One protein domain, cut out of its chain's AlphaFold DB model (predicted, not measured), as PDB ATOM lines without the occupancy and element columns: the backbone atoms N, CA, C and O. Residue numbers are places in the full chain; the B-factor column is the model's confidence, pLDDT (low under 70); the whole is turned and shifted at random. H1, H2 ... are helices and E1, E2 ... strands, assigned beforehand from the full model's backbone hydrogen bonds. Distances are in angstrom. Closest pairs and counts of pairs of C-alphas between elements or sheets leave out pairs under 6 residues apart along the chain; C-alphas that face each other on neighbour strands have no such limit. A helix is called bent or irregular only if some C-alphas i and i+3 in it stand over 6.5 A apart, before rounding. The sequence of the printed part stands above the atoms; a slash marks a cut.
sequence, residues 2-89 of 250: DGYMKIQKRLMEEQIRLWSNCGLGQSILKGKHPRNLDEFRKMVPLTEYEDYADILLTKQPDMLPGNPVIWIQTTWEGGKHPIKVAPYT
ATOM      1  N   ASP A   2      25.736-135.265 129.919       84.44
ATOM      2  CA  ASP A   2      27.066-134.906 129.386       84.44
ATOM      3  C   ASP A   2      27.059-134.372 127.949       84.44
ATOM      4  O   ASP A   2      27.707-133.370 127.655       84.44
ATOM      5  N   GLY A   3      26.261-134.973 127.058       91.94
ATOM      6  CA  GLY A   3      26.121-134.487 125.679       91.94
ATOM      7  C   GLY A   3      25.544-133.069 125.594       91.94
ATOM      8  O   GLY A   3      26.034-132.247 124.823       91.94
ATOM      9  N   TYR A   4      24.557-132.751 126.438       91.81
ATOM     10  CA  TYR A   4      23.972-131.410 126.517       91.81
ATOM     11  C   TYR A   4      25.002-130.386 127.002       91.81
ATOM     12  O   TYR A   4      25.207-129.362 126.354       91.81
ATOM     13  N   MET A   5      25.708-130.690 128.095       94.25
ATOM     14  CA  MET A   5      26.728-129.793 128.644       94.25
ATOM     15  C   MET A   5      27.894-129.579 127.678       94.25
ATOM     16  O   MET A   5      28.409-128.467 127.577       94.25
ATOM     17  N   LYS A   6      28.272-130.607 126.907       94.19
ATOM     18  CA  LYS A   6      29.278-130.488 125.845       94.19
ATOM     19  C   LYS A   6      28.848-129.494 124.764       94.19
ATOM     20  O   LYS A   6      29.658-128.669 124.347       94.19
ATOM     21  N   ILE A   7      27.584-129.543 124.340       94.75
ATOM     22  CA  ILE A   7      27.031-128.596 123.363       94.75
ATOM     23  C   ILE A   7      27.011-127.179 123.943       94.75
ATOM     24  O   ILE A   7      27.499-126.262 123.290       94.75
ATOM     25  N   GLN A   8      26.518-127.003 125.174       93.25
ATOM     26  CA  GLN A   8      26.475-125.694 125.836       93.25
ATOM     27  C   GLN A   8      27.867-125.067 125.961       93.25
ATOM     28  O   GLN A   8      28.045-123.898 125.629       93.25
ATOM     29  N   LYS A   9      28.875-125.850 126.372       94.06
ATOM     30  CA  LYS A   9      30.258-125.369 126.478       94.06
ATOM     31  C   LYS A   9      30.806-124.923 125.124       94.06
ATOM     32  O   LYS A   9      31.339-123.823 125.031       94.06
ATOM     33  N   ARG A  10      30.628-125.736 124.077       95.12
ATOM     34  CA  ARG A  10      31.079-125.392 122.720       95.12
ATOM     35  C   ARG A  10      30.414-124.108 122.212       95.12
ATOM     36  O   ARG A  10      31.112-123.217 121.745       95.12
ATOM     37  N   LEU A  11      29.089-123.996 122.343       95.00
ATOM     38  CA  LEU A  11      28.347-122.801 121.922       95.00
ATOM     39  C   LEU A  11      28.803-121.558 122.693       95.00
ATOM     40  O   LEU A  11      28.982-120.501 122.098       95.00
ATOM     41  N   MET A  12      29.042-121.681 124.000       94.81
ATOM     42  CA  MET A  12      29.566-120.576 124.802       94.81
ATOM     43  C   MET A  12      30.959-120.144 124.329       94.81
ATOM     44  O   MET A  12      31.216-118.954 124.204       94.81
ATOM     45  N   GLU A  13      31.852-121.086 124.022       95.56
ATOM     46  CA  GLU A  13      33.187-120.780 123.490       95.56
ATOM     47  C   GLU A  13      33.129-120.098 122.112       95.56
ATOM     48  O   GLU A  13      33.908-119.181 121.847       95.56
ATOM     49  N   GLU A  14      32.182-120.481 121.252       94.81
ATOM     50  CA  GLU A  14      31.912-119.791 119.982       94.81
ATOM     51  C   GLU A  14      31.439-118.345 120.214       94.81
ATOM     52  O   GLU A  14      31.966-117.422 119.591       94.81
ATOM     53  N   GLN A  15      30.508-118.125 121.154       94.56
ATOM     54  CA  GLN A  15      30.038-116.779 121.507       94.56
ATOM     55  C   GLN A  15      31.146-115.919 122.120       94.56
ATOM     56  O   GLN A  15      31.269-114.749 121.762       94.56
ATOM     57  N   ILE A  16      31.988-116.493 122.984       95.50
ATOM     58  CA  ILE A  16      33.153-115.806 123.557       95.50
ATOM     59  C   ILE A  16      34.073-115.324 122.437       95.50
ATOM     60  O   ILE A  16      34.457-114.162 122.440       95.50
ATOM     61  N   ARG A  17      34.384-116.168 121.445       94.38
ATOM     62  CA  ARG A  17      35.246-115.773 120.318       94.38
ATOM     63  C   ARG A  17      34.649-114.631 119.499       94.38
ATOM     64  O   ARG A  17      35.361-113.676 119.206       94.38
ATOM     65  N   LEU A  18      33.368-114.715 119.137       94.81
ATOM     66  CA  LEU A  18      32.689-113.657 118.376       94.81
ATOM     67  C   LEU A  18      32.674-112.339 119.151       94.81
ATOM     68  O   LEU A  18      33.052-111.297 118.620       94.81
ATOM     69  N   TRP A  19      32.283-112.396 120.423       95.00
ATOM     70  CA  TRP A  19      32.210-111.227 121.286       95.00
ATOM     71  C   TRP A  19      33.588-110.621 121.548       95.00
ATOM     72  O   TRP A  19      33.761-109.422 121.366       95.00
ATOM     73  N   SER A  20      34.600-111.424 121.877       95.69
ATOM     74  CA  SER A  20      35.965-110.935 122.093       95.69
ATOM     75  C   SER A  20      36.568-110.259 120.867       95.69
ATOM     76  O   SER A  20      37.488-109.472 121.025       95.69
ATOM     77  N   ASN A  21      36.076-110.530 119.658       94.19
ATOM     78  CA  ASN A  21      36.594-109.916 118.436       94.19
ATOM     79  C   ASN A  21      35.838-108.648 118.010       94.19
ATOM     80  O   ASN A  21      36.281-107.980 117.080       94.19
ATOM     81  N   CYS A  22      34.720-108.301 118.658       95.75
ATOM     82  CA  CYS A  22      33.996-107.064 118.357       95.75
ATOM     83  C   CYS A  22      34.502-105.882 119.197       95.75
ATOM     84  O   CYS A  22      35.127-106.069 120.246       95.75
ATOM     85  N   GLY A  23      34.205-104.657 118.754       96.25
ATOM     86  CA  GLY A  23      34.661-103.435 119.421       96.25
ATOM     87  C   GLY A  23      34.209-103.327 120.882       96.25
ATOM     88  O   GLY A  23      34.998-102.941 121.742       96.25
ATOM     89  N   LEU A  24      32.974-103.738 121.188       95.94
ATOM     90  CA  LEU A  24      32.441-103.781 122.552       95.94
ATOM     91  C   LEU A  24      33.172-104.808 123.428       95.94
ATOM     92  O   LEU A  24      33.486-104.534 124.583       95.94
ATOM     93  N   GLY A  25      33.456-105.999 122.898       95.81
ATOM     94  CA  GLY A  25      34.217-106.995 123.650       95.81
ATOM     95  C   GLY A  25      35.626-106.507 123.952       95.81
ATOM     96  O   GLY A  25      36.097-106.639 125.080       95.81
ATOM     97  N   GLN A  26      36.273-105.870 122.975       95.44
ATOM     98  CA  GLN A  26      37.607-105.295 123.125       95.44
ATOM     99  C   GLN A  26      37.661-104.144 124.134       95.44
ATOM    100  O   GLN A  26      38.630-104.070 124.895       95.44
ATOM    101  N   SER A  27      36.635-103.288 124.204       94.88
ATOM    102  CA  SER A  27      36.596-102.198 125.190       94.88
ATOM    103  C   SER A  27      36.565-102.725 126.631       94.88
ATOM    104  O   SER A  27      37.263-102.194 127.494       94.88
ATOM    105  N   ILE A  28      35.836-103.820 126.880       95.44
ATOM    106  CA  ILE A  28      35.744-104.465 128.200       95.44
ATOM    107  C   ILE A  28      36.995-105.302 128.502       95.44
ATOM    108  O   ILE A  28      37.549-105.242 129.602       95.44
ATOM    109  N   LEU A  29      37.467-106.083 127.527       94.69
ATOM    110  CA  LEU A  29      38.614-106.983 127.683       94.69
ATOM    111  C   LEU A  29      39.963-106.263 127.696       94.69
ATOM    112  O   LEU A  29      40.956-106.866 128.112       94.69
ATOM    113  N   LYS A  30      40.019-105.003 127.246       92.12
ATOM    114  CA  LYS A  30      41.249-104.202 127.139       92.12
ATOM    115  C   LYS A  30      42.347-104.942 126.360       92.12
ATOM    116  O   LYS A  30      43.480-105.041 126.827       92.12
ATOM    117  N   GLY A  31      41.999-105.529 125.213       87.69
ATOM    118  CA  GLY A  31      42.940-106.274 124.362       87.69
ATOM    119  C   GLY A  31      43.146-107.752 124.719       87.69
ATOM    120  O   GLY A  31      43.901-108.445 124.039       87.69
ATOM    121  N   LYS A  32      42.515-108.274 125.780       92.62
ATOM    122  CA  LYS A  32      42.609-109.704 126.137       92.62
ATOM    123  C   LYS A  32      41.747-110.574 125.214       92.62
ATOM    124  O   LYS A  32      40.690-110.151 124.765       92.62
ATOM    125  N   HIS A  33      42.157-111.828 125.009       93.62
ATOM    126  CA  HIS A  33      41.447-112.802 124.166       93.62
ATOM    127  C   HIS A  33      41.284-114.157 124.879       93.62
ATOM    128  O   HIS A  33      42.103-115.058 124.666       93.62
ATOM    129  N   PRO A  34      40.255-114.324 125.730       94.88
ATOM    130  CA  PRO A  34      39.992-115.601 126.386       94.88
ATOM    131  C   PRO A  34      39.652-116.688 125.357       94.88
ATOM    132  O   PRO A  34      38.808-116.496 124.481       94.88
ATOM    133  N   ARG A  35      40.300-117.851 125.462       88.50
ATOM    134  CA  ARG A  35      40.133-118.967 124.509       88.50
ATOM    135  C   ARG A  35      39.103-119.999 124.943       88.50
ATOM    136  O   ARG A  35      38.658-120.800 124.122       88.50
ATOM    137  N   ASN A  36      38.766-120.002 126.228       92.12
ATOM    138  CA  ASN A  36      37.859-120.948 126.858       92.12
ATOM    139  C   ASN A  36      37.075-120.274 127.993       92.12
ATOM    140  O   ASN A  36      37.355-119.141 128.395       92.12
ATOM    141  N   LEU A  37      36.086-120.998 128.518       93.25
ATOM    142  CA  LEU A  37      35.197-120.504 129.566       93.25
ATOM    143  C   LEU A  37      35.929-120.127 130.868       93.25
ATOM    144  O   LEU A  37      35.528-119.178 131.540       93.25
ATOM    145  N   ASP A  38      36.990-120.848 131.231       94.50
ATOM    146  CA  ASP A  38      37.706-120.615 132.489       94.50
ATOM    147  C   ASP A  38      38.580-119.359 132.420       94.50
ATOM    148  O   ASP A  38      38.630-118.583 133.374       94.50
ATOM    149  N   GLU A  39      39.216-119.108 131.275       95.75
ATOM    150  CA  GLU A  39      39.896-117.842 130.994       95.75
ATOM    151  C   GLU A  39      38.911-116.678 130.966       95.75
ATOM    152  O   GLU A  39      39.155-115.664 131.616       95.75
ATOM    153  N   PHE A  40      37.775-116.835 130.280       95.12
ATOM    154  CA  PHE A  40      36.750-115.794 130.196       95.12
ATOM    155  C   PHE A  40      36.299-115.338 131.586       95.12
ATOM    156  O   PHE A  40      36.333-114.147 131.881       95.12
ATOM    157  N   ARG A  41      35.984-116.288 132.477       94.75
ATOM    158  CA  ARG A  41      35.578-116.009 133.866       94.75
ATOM    159  C   ARG A  41      36.631-115.259 134.683       94.75
ATOM    160  O   ARG A  41      36.268-114.517 135.585       94.75
ATOM    161  N   LYS A  42      37.920-115.477 134.409       95.44
ATOM    162  CA  LYS A  42      39.025-114.799 135.110       95.44
ATOM    163  C   LYS A  42      39.345-113.427 134.519       95.44
ATOM    164  O   LYS A  42      39.911-112.584 135.210       95.44
ATOM    165  N   MET A  43      39.070-113.229 133.231       95.00
ATOM    166  CA  MET A  43      39.509-112.051 132.480       95.00
ATOM    167  C   MET A  43      38.432-110.981 132.334       95.00
ATOM    168  O   MET A  43      38.786-109.804 132.263       95.00
ATOM    169  N   VAL A  44      37.159-111.375 132.256       94.25
ATOM    170  CA  VAL A  44      36.031-110.463 132.047       94.25
ATOM    171  C   VAL A  44      35.461-110.048 133.401       94.25
ATOM    172  O   VAL A  44      35.050-110.922 134.167       94.25
ATOM    173  N   PRO A  45      35.441-108.742 133.724       93.75
ATOM    174  CA  PRO A  45      34.771-108.274 134.927       93.75
ATOM    175  C   PRO A  45      33.258-108.474 134.800       93.75
ATOM    176  O   PRO A  45      32.712-108.526 133.697       93.75
ATOM    177  N   LEU A  46      32.564-108.554 135.934       94.56
ATOM    178  CA  LEU A  46      31.116-108.366 135.925       94.56
ATOM    179  C   LEU A  46      30.819-106.925 135.503       94.56
ATOM    180  O   LEU A  46      31.464-106.006 136.002       94.56
ATOM    181  N   THR A  47      29.876-106.759 134.582       93.31
ATOM    182  CA  THR A  47      29.526-105.462 133.998       93.31
ATOM    183  C   THR A  47      28.108-105.053 134.360       93.31
ATOM    184  O   THR A  47      27.211-105.900 134.433       93.31
ATOM    185  N   GLU A  48      27.888-103.752 134.469       92.75
ATOM    186  CA  GLU A  48      26.574-103.117 134.489       92.75
ATOM    187  C   GLU A  48      26.267-102.475 133.126       92.75
ATOM    188  O   GLU A  48      27.094-102.476 132.215       92.75
ATOM    189  N   TYR A  49      25.054-101.945 132.943       92.94
ATOM    190  CA  TYR A  49      24.668-101.363 131.648       92.94
ATOM    191  C   TYR A  49      25.483-100.101 131.330       92.94
ATOM    192  O   TYR A  49      25.783 -99.809 130.175       92.94
ATOM    193  N   GLU A  50      25.845 -99.380 132.381       91.75
ATOM    194  CA  GLU A  50      26.679 -98.194 132.455       91.75
ATOM    195  C   GLU A  50      28.015 -98.393 131.725       91.75
ATOM    196  O   GLU A  50      28.443 -97.495 131.004       91.75
ATOM    197  N   ASP A  51      28.625 -99.579 131.836       93.44
ATOM    198  CA  ASP A  51      29.945 -99.890 131.261       93.44
ATOM    199  C   ASP A  51      29.964 -99.868 129.725       93.44
ATOM    200  O   ASP A  51      31.021 -99.759 129.104       93.44
ATOM    201  N   TYR A  52      28.795 -99.986 129.096       94.06
ATOM    202  CA  TYR A  52      28.642-100.026 127.642       94.06
ATOM    203  C   TYR A  52      27.475 -99.169 127.133       94.06
ATOM    204  O   TYR A  52      27.069 -99.278 125.970       94.06
ATOM    205  N   ALA A  53      26.943 -98.290 127.986       94.06
ATOM    206  CA  ALA A  53      25.789 -97.455 127.682       94.06
ATOM    207  C   ALA A  53      26.055 -96.542 126.481       94.06
ATOM    208  O   ALA A  53      25.200 -96.453 125.604       94.06
ATOM    209  N   ASP A  54      27.240 -95.933 126.390       93.38
ATOM    210  CA  ASP A  54      27.586 -95.010 125.303       93.38
ATOM    211  C   ASP A  54      27.506 -95.688 123.932       93.38
ATOM    212  O   ASP A  54      26.948 -95.124 122.992       93.38
ATOM    213  N   ILE A  55      27.975 -96.936 123.829       95.50
ATOM    214  CA  ILE A  55      27.941 -97.730 122.593       95.50
ATOM    215  C   ILE A  55      26.497 -98.088 122.225       95.50
ATOM    216  O   ILE A  55      26.081 -97.928 121.074       95.50
ATOM    217  N   LEU A  56      25.717 -98.576 123.196       95.75
ATOM    218  CA  LEU A  56      24.362 -99.057 122.930       95.75
ATOM    219  C   LEU A  56      23.377 -97.909 122.700       95.75
ATOM    220  O   LEU A  56      22.621 -97.955 121.735       95.75
ATOM    221  N   LEU A  57      23.394 -96.863 123.530       94.50
ATOM    222  CA  LEU A  57      22.480 -95.719 123.427       94.50
ATOM    223  C   LEU A  57      22.677 -94.936 122.127       94.50
ATOM    224  O   LEU A  57      21.691 -94.492 121.537       94.50
ATOM    225  N   THR A  58      23.920 -94.827 121.649       94.94
ATOM    226  CA  THR A  58      24.228 -94.243 120.329       94.94
ATOM    227  C   THR A  58      24.049 -95.233 119.174       94.94
ATOM    228  O   THR A  58      24.203 -94.857 118.015       94.94
ATOM    229  N   LYS A  59      23.646 -96.474 119.477       96.12
ATOM    230  CA  LYS A  59      23.328 -97.543 118.527       96.12
ATOM    231  C   LYS A  59      24.447 -97.813 117.522       96.12
ATOM    232  O   LYS A  59      24.172 -97.873 116.331       96.12
ATOM    233  N   GLN A  60      25.687 -97.987 117.981       96.19
ATOM    234  CA  GLN A  60      26.841 -98.253 117.109       96.19
ATOM    235  C   GLN A  60      26.886 -99.734 116.676       96.19
ATOM    236  O   GLN A  60      27.325-100.570 117.470       96.19
ATOM    237  N   PRO A  61      26.447-100.108 115.453       95.56
ATOM    238  CA  PRO A  61      26.376-101.513 115.049       95.56
ATOM    239  C   PRO A  61      27.762-102.138 114.843       95.56
ATOM    240  O   PRO A  61      27.940-103.312 115.153       95.56
ATOM    241  N   ASP A  62      28.750-101.354 114.403       96.19
ATOM    242  CA  ASP A  62      30.114-101.826 114.110       96.19
ATOM    243  C   ASP A  62      30.877-102.266 115.370       96.19
ATOM    244  O   ASP A  62      31.852-103.013 115.304       96.19
ATOM    245  N   MET A  63      30.406-101.838 116.544       96.88
ATOM    246  CA  MET A  63      30.954-102.247 117.835       96.88
ATOM    247  C   MET A  63      30.407-103.600 118.309       96.88
ATOM    248  O   MET A  63      30.908-104.142 119.293       96.88
ATOM    249  N   LEU A  64      29.386-104.157 117.654       97.12
ATOM    250  CA  LEU A  64      28.680-105.358 118.101       97.12
ATOM    251  C   LEU A  64      29.189-106.626 117.394       97.12
ATOM    252  O   LEU A  64      29.672-106.561 116.267       97.12
ATOM    253  N   PRO A  65      29.032-107.814 118.005       95.50
ATOM    254  CA  PRO A  65      29.464-109.079 117.398       95.50
ATOM    255  C   PRO A  65      28.558-109.562 116.254       95.50
ATOM    256  O   PRO A  65      28.811-110.608 115.661       95.50
ATOM    257  N   GLY A  66      27.483-108.836 115.952       95.25
ATOM    258  CA  GLY A  66      26.563-109.157 114.873       95.25
ATOM    259  C   GLY A  66      25.641-107.988 114.557       95.25
ATOM    260  O   GLY A  66      25.417-107.117 115.396       95.25
ATOM    261  N   ASN A  67      25.090-107.990 113.343       95.88
ATOM    262  CA  ASN A  67      24.276-106.888 112.841       95.88
ATOM    263  C   ASN A  67      22.905-106.812 113.551       95.88
ATOM    264  O   ASN A  67      22.107-107.757 113.432       95.88
ATOM    265  N   PRO A  68      22.593-105.716 114.267       96.62
ATOM    266  CA  PRO A  68      21.282-105.521 114.866       96.62
ATOM    267  C   PRO A  68      20.240-105.147 113.806       96.62
ATOM    268  O   PRO A  68      20.414-104.198 113.050       96.62
ATOM    269  N   VAL A  69      19.110-105.852 113.796       96.06
ATOM    270  CA  VAL A  69      17.958-105.531 112.934       96.06
ATOM    271  C   VAL A  69      16.907-104.690 113.657       96.06
ATOM    272  O   VAL A  69      16.121-103.994 113.020       96.06
ATOM    273  N   ILE A  70      16.887-104.730 114.991       95.75
ATOM    274  CA  ILE A  70      16.017-103.896 115.820       95.75
ATOM    275  C   ILE A  70      16.695-103.557 117.148       95.75
ATOM    276  O   ILE A  70      17.489-104.333 117.678       95.75
ATOM    277  N   TRP A  71      16.352-102.388 117.685       96.75
ATOM    278  CA  TRP A  71      16.790-101.916 118.993       96.75
ATOM    279  C   TRP A  71      15.587-101.809 119.916       96.75
ATOM    280  O   TRP A  71      14.715-100.962 119.715       96.75
ATOM    281  N   ILE A  72      15.547-102.681 120.916       96.00
ATOM    282  CA  ILE A  72      14.475-102.734 121.901       96.00
ATOM    283  C   ILE A  72      14.751-101.753 123.033       96.00
ATOM    284  O   ILE A  72      15.902-101.571 123.411       96.00
ATOM    285  N   GLN A  73      13.708-101.142 123.585       94.00
ATOM    286  CA  GLN A  73      13.792-100.218 124.712       94.00
ATOM    287  C   GLN A  73      13.250-100.841 126.001       94.00
ATOM    288  O   GLN A  73      12.274-101.594 125.990       94.00
ATOM    289  N   THR A  74      13.866-100.474 127.122       87.94
ATOM    290  CA  THR A  74      13.354-100.714 128.477       87.94
ATOM    291  C   THR A  74      13.647 -99.507 129.363       87.94
ATOM    292  O   THR A  74      14.519 -98.701 129.045       87.94
ATOM    293  N   THR A  75      12.930 -99.372 130.473       86.31
ATOM    294  CA  THR A  75      13.210 -98.351 131.489       86.31
ATOM    295  C   THR A  75      14.574 -98.603 132.136       86.31
ATOM    296  O   THR A  75      14.938 -99.754 132.388       86.31
ATOM    297  N   TRP A  76      15.324 -97.536 132.414       84.25
ATOM    298  CA  TRP A  76      16.541 -97.595 133.229       84.25
ATOM    299  C   TRP A  76      16.266 -97.018 134.615       84.25
ATOM    300  O   TRP A  76      16.472 -95.834 134.874       84.25
ATOM    301  N   GLU A  77      15.774 -97.855 135.520       75.12
ATOM    302  CA  GLU A  77      15.572 -97.440 136.908       75.12
ATOM    303  C   GLU A  77      16.930 -97.139 137.561       75.12
ATOM    304  O   GLU A  77      17.835 -97.969 137.520       75.12
ATOM    305  N   GLY A  78      17.085 -95.924 138.100       69.50
ATOM    306  CA  GLY A  78      18.327 -95.466 138.738       69.50
ATOM    307  C   GLY A  78      19.452 -95.031 137.786       69.50
ATOM    308  O   GLY A  78      20.545 -94.726 138.254       69.50
ATOM    309  N   GLY A  79      19.206 -94.986 136.472       70.75
ATOM    310  CA  GLY A  79      20.209 -94.625 135.468       70.75
ATOM    311  C   GLY A  79      20.360 -93.133 135.178       70.75
ATOM    312  O   GLY A  79      19.504 -92.319 135.516       70.75
ATOM    313  N   LYS A  80      21.430 -92.777 134.451       69.81
ATOM    314  CA  LYS A  80      21.656 -91.404 133.942       69.81
ATOM    315  C   LYS A  80      20.715 -91.018 132.794       69.81
ATOM    316  O   LYS A  80      20.480 -89.835 132.567       69.81
ATOM    317  N   HIS A  81      20.186 -92.004 132.069       76.25
ATOM    318  CA  HIS A  81      19.216 -91.816 130.989       76.25
ATOM    319  C   HIS A  81      17.890 -92.496 131.346       76.25
ATOM    320  O   HIS A  81      17.903 -93.481 132.078       76.25
ATOM    321  N   PRO A  82      16.744 -92.047 130.799       82.50
ATOM    322  CA  PRO A  82      15.441 -92.633 131.131       82.50
ATOM    323  C   PRO A  82      15.246 -94.057 130.580       82.50
ATOM    324  O   PRO A  82      14.352 -94.779 131.026       82.50
ATOM    325  N   ILE A  83      16.059 -94.470 129.600       91.44
ATOM    326  CA  ILE A  83      15.911 -95.741 128.886       91.44
ATOM    327  C   ILE A  83      17.243 -96.478 128.733       91.44
ATOM    328  O   ILE A  83      18.297 -95.857 128.602       91.44
ATOM    329  N   LYS A  84      17.168 -97.809 128.665       93.81
ATOM    330  CA  LYS A  84      18.196 -98.689 128.096       93.81
ATOM    331  C   LYS A  84      17.746 -99.139 126.714       93.81
ATOM    332  O   LYS A  84      16.544 -99.254 126.453       93.81
ATOM    333  N   VAL A  85      18.706 -99.446 125.852       95.31
ATOM    334  CA  VAL A  85      18.455-100.042 124.543       95.31
ATOM    335  C   VAL A  85      19.219-101.352 124.394       95.31
ATOM    336  O   VAL A  85      20.347-101.486 124.857       95.31
ATOM    337  N   ALA A  86      18.593-102.331 123.752       95.31
ATOM    338  CA  ALA A  86      19.163-103.652 123.534       95.31
ATOM    339  C   ALA A  86      19.088-104.020 122.043       95.31
ATOM    340  O   ALA A  86      17.985-104.039 121.483       95.31
ATOM    341  N   PRO A  87      20.224-104.313 121.388       96.50
ATOM    342  CA  PRO A  87      20.248-104.757 120.000       96.50
ATOM    343  C   PRO A  87      19.779-106.209 119.870       96.50
ATOM    344  O   PRO A  87      20.145-107.065 120.675       96.50
ATOM    345  N   TYR A  88      19.001-106.500 118.831       96.69
ATOM    346  CA  TYR A  88      18.581-107.856 118.471       96.69
ATOM    347  C   TYR A  88      18.960-108.144 117.019       96.69
ATOM    348  O   TYR A  88      18.622-107.373 116.121       96.69
ATOM    349  N   THR A  89      19.645-109.265 116.785       96.06
ATOM    350  CA  THR A  89      19.960-109.768 115.435       96.06
ATOM    351  C   THR A  89      18.808-110.616 114.886       96.06
ATOM    352  O   THR A  89      17.947-111.064 115.648       96.06
TER     353      THR A  89
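Overview. This is residues 2 to 89 of the 250 residues of an uncharacterized protein of Coprococcus comes ATCC 27758 (UniProt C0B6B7). A long helix, H1, makes one end of an elongated model and a two-stranded hairpin, E1 and E2, makes the other, with short helices H2 and H4 between them. The chain folds back after H2 to put H3 on H1, while residues 2 to 8 of H1 stick out. The printed part has 88 residues, with named elements in the order H1, H2, H3, H4, E1, E2; the sheet E1 - E2 is antiparallel and the class is mixed, helices and strands. It is only just compact, close to loose, with a radius of gyration of the C-alphas of 14.5 A and spans of 43 by 25 by 25 A.

Along the chain. H1, residues 2 to 20, begins at C-alpha 2 (27.066, -134.906, 129.386) and is 26.6 A long. H2 is residues 23 to 29, 9.8 A, H3 residues 37 to 43, 9.9 A, and H4 residues 49 to 57, 10.2 A. H4 is irregular: C-alphas 51 and 54 are 8.1 A apart. E1, residues 70 to 75, spans 16.9 A; E2, residues 83 to 88, spans 16.2 A and ends at C-alpha 88 (18.581, -107.856, 118.471).

Arrangement. H1 and H2 only just touch, with 3 pairs of C-alphas within 8 A, and only at the corner; the closest C-alphas are Trp 19 and Gly 25, 5.2 A. Residues 9 to 16 of H1 touch H3, closest C-alphas Glu 13 and Leu 37, 6.4 A. H2 and H4 only just touch, with 3 such pairs, at a shallow tilt of 13 degrees, opposite ways; the closest C-alphas are Leu 24 and Tyr 52, 7.4 A. The closest C-alphas of H4 and E2 are Leu 57 and Val 85, 6.0 A. In the hairpin E1 and E2, N 72 and O 86 are within hydrogen-bond range at 2.8 A. Every O i to N i+4 pair is within range in H1, H2 and H3, and 3 of 5 in H4. H1 and E2 are apart.

Size, cuts and confidence. The C-alphas farthest apart, Gly 3 and Lys 80, are 44.1 A apart. The printed part has no cut, and the link H4 to E1 is long, 12 residues. Mean pLDDT of the printed part is 92.8; residues 78 and 80 are under 70.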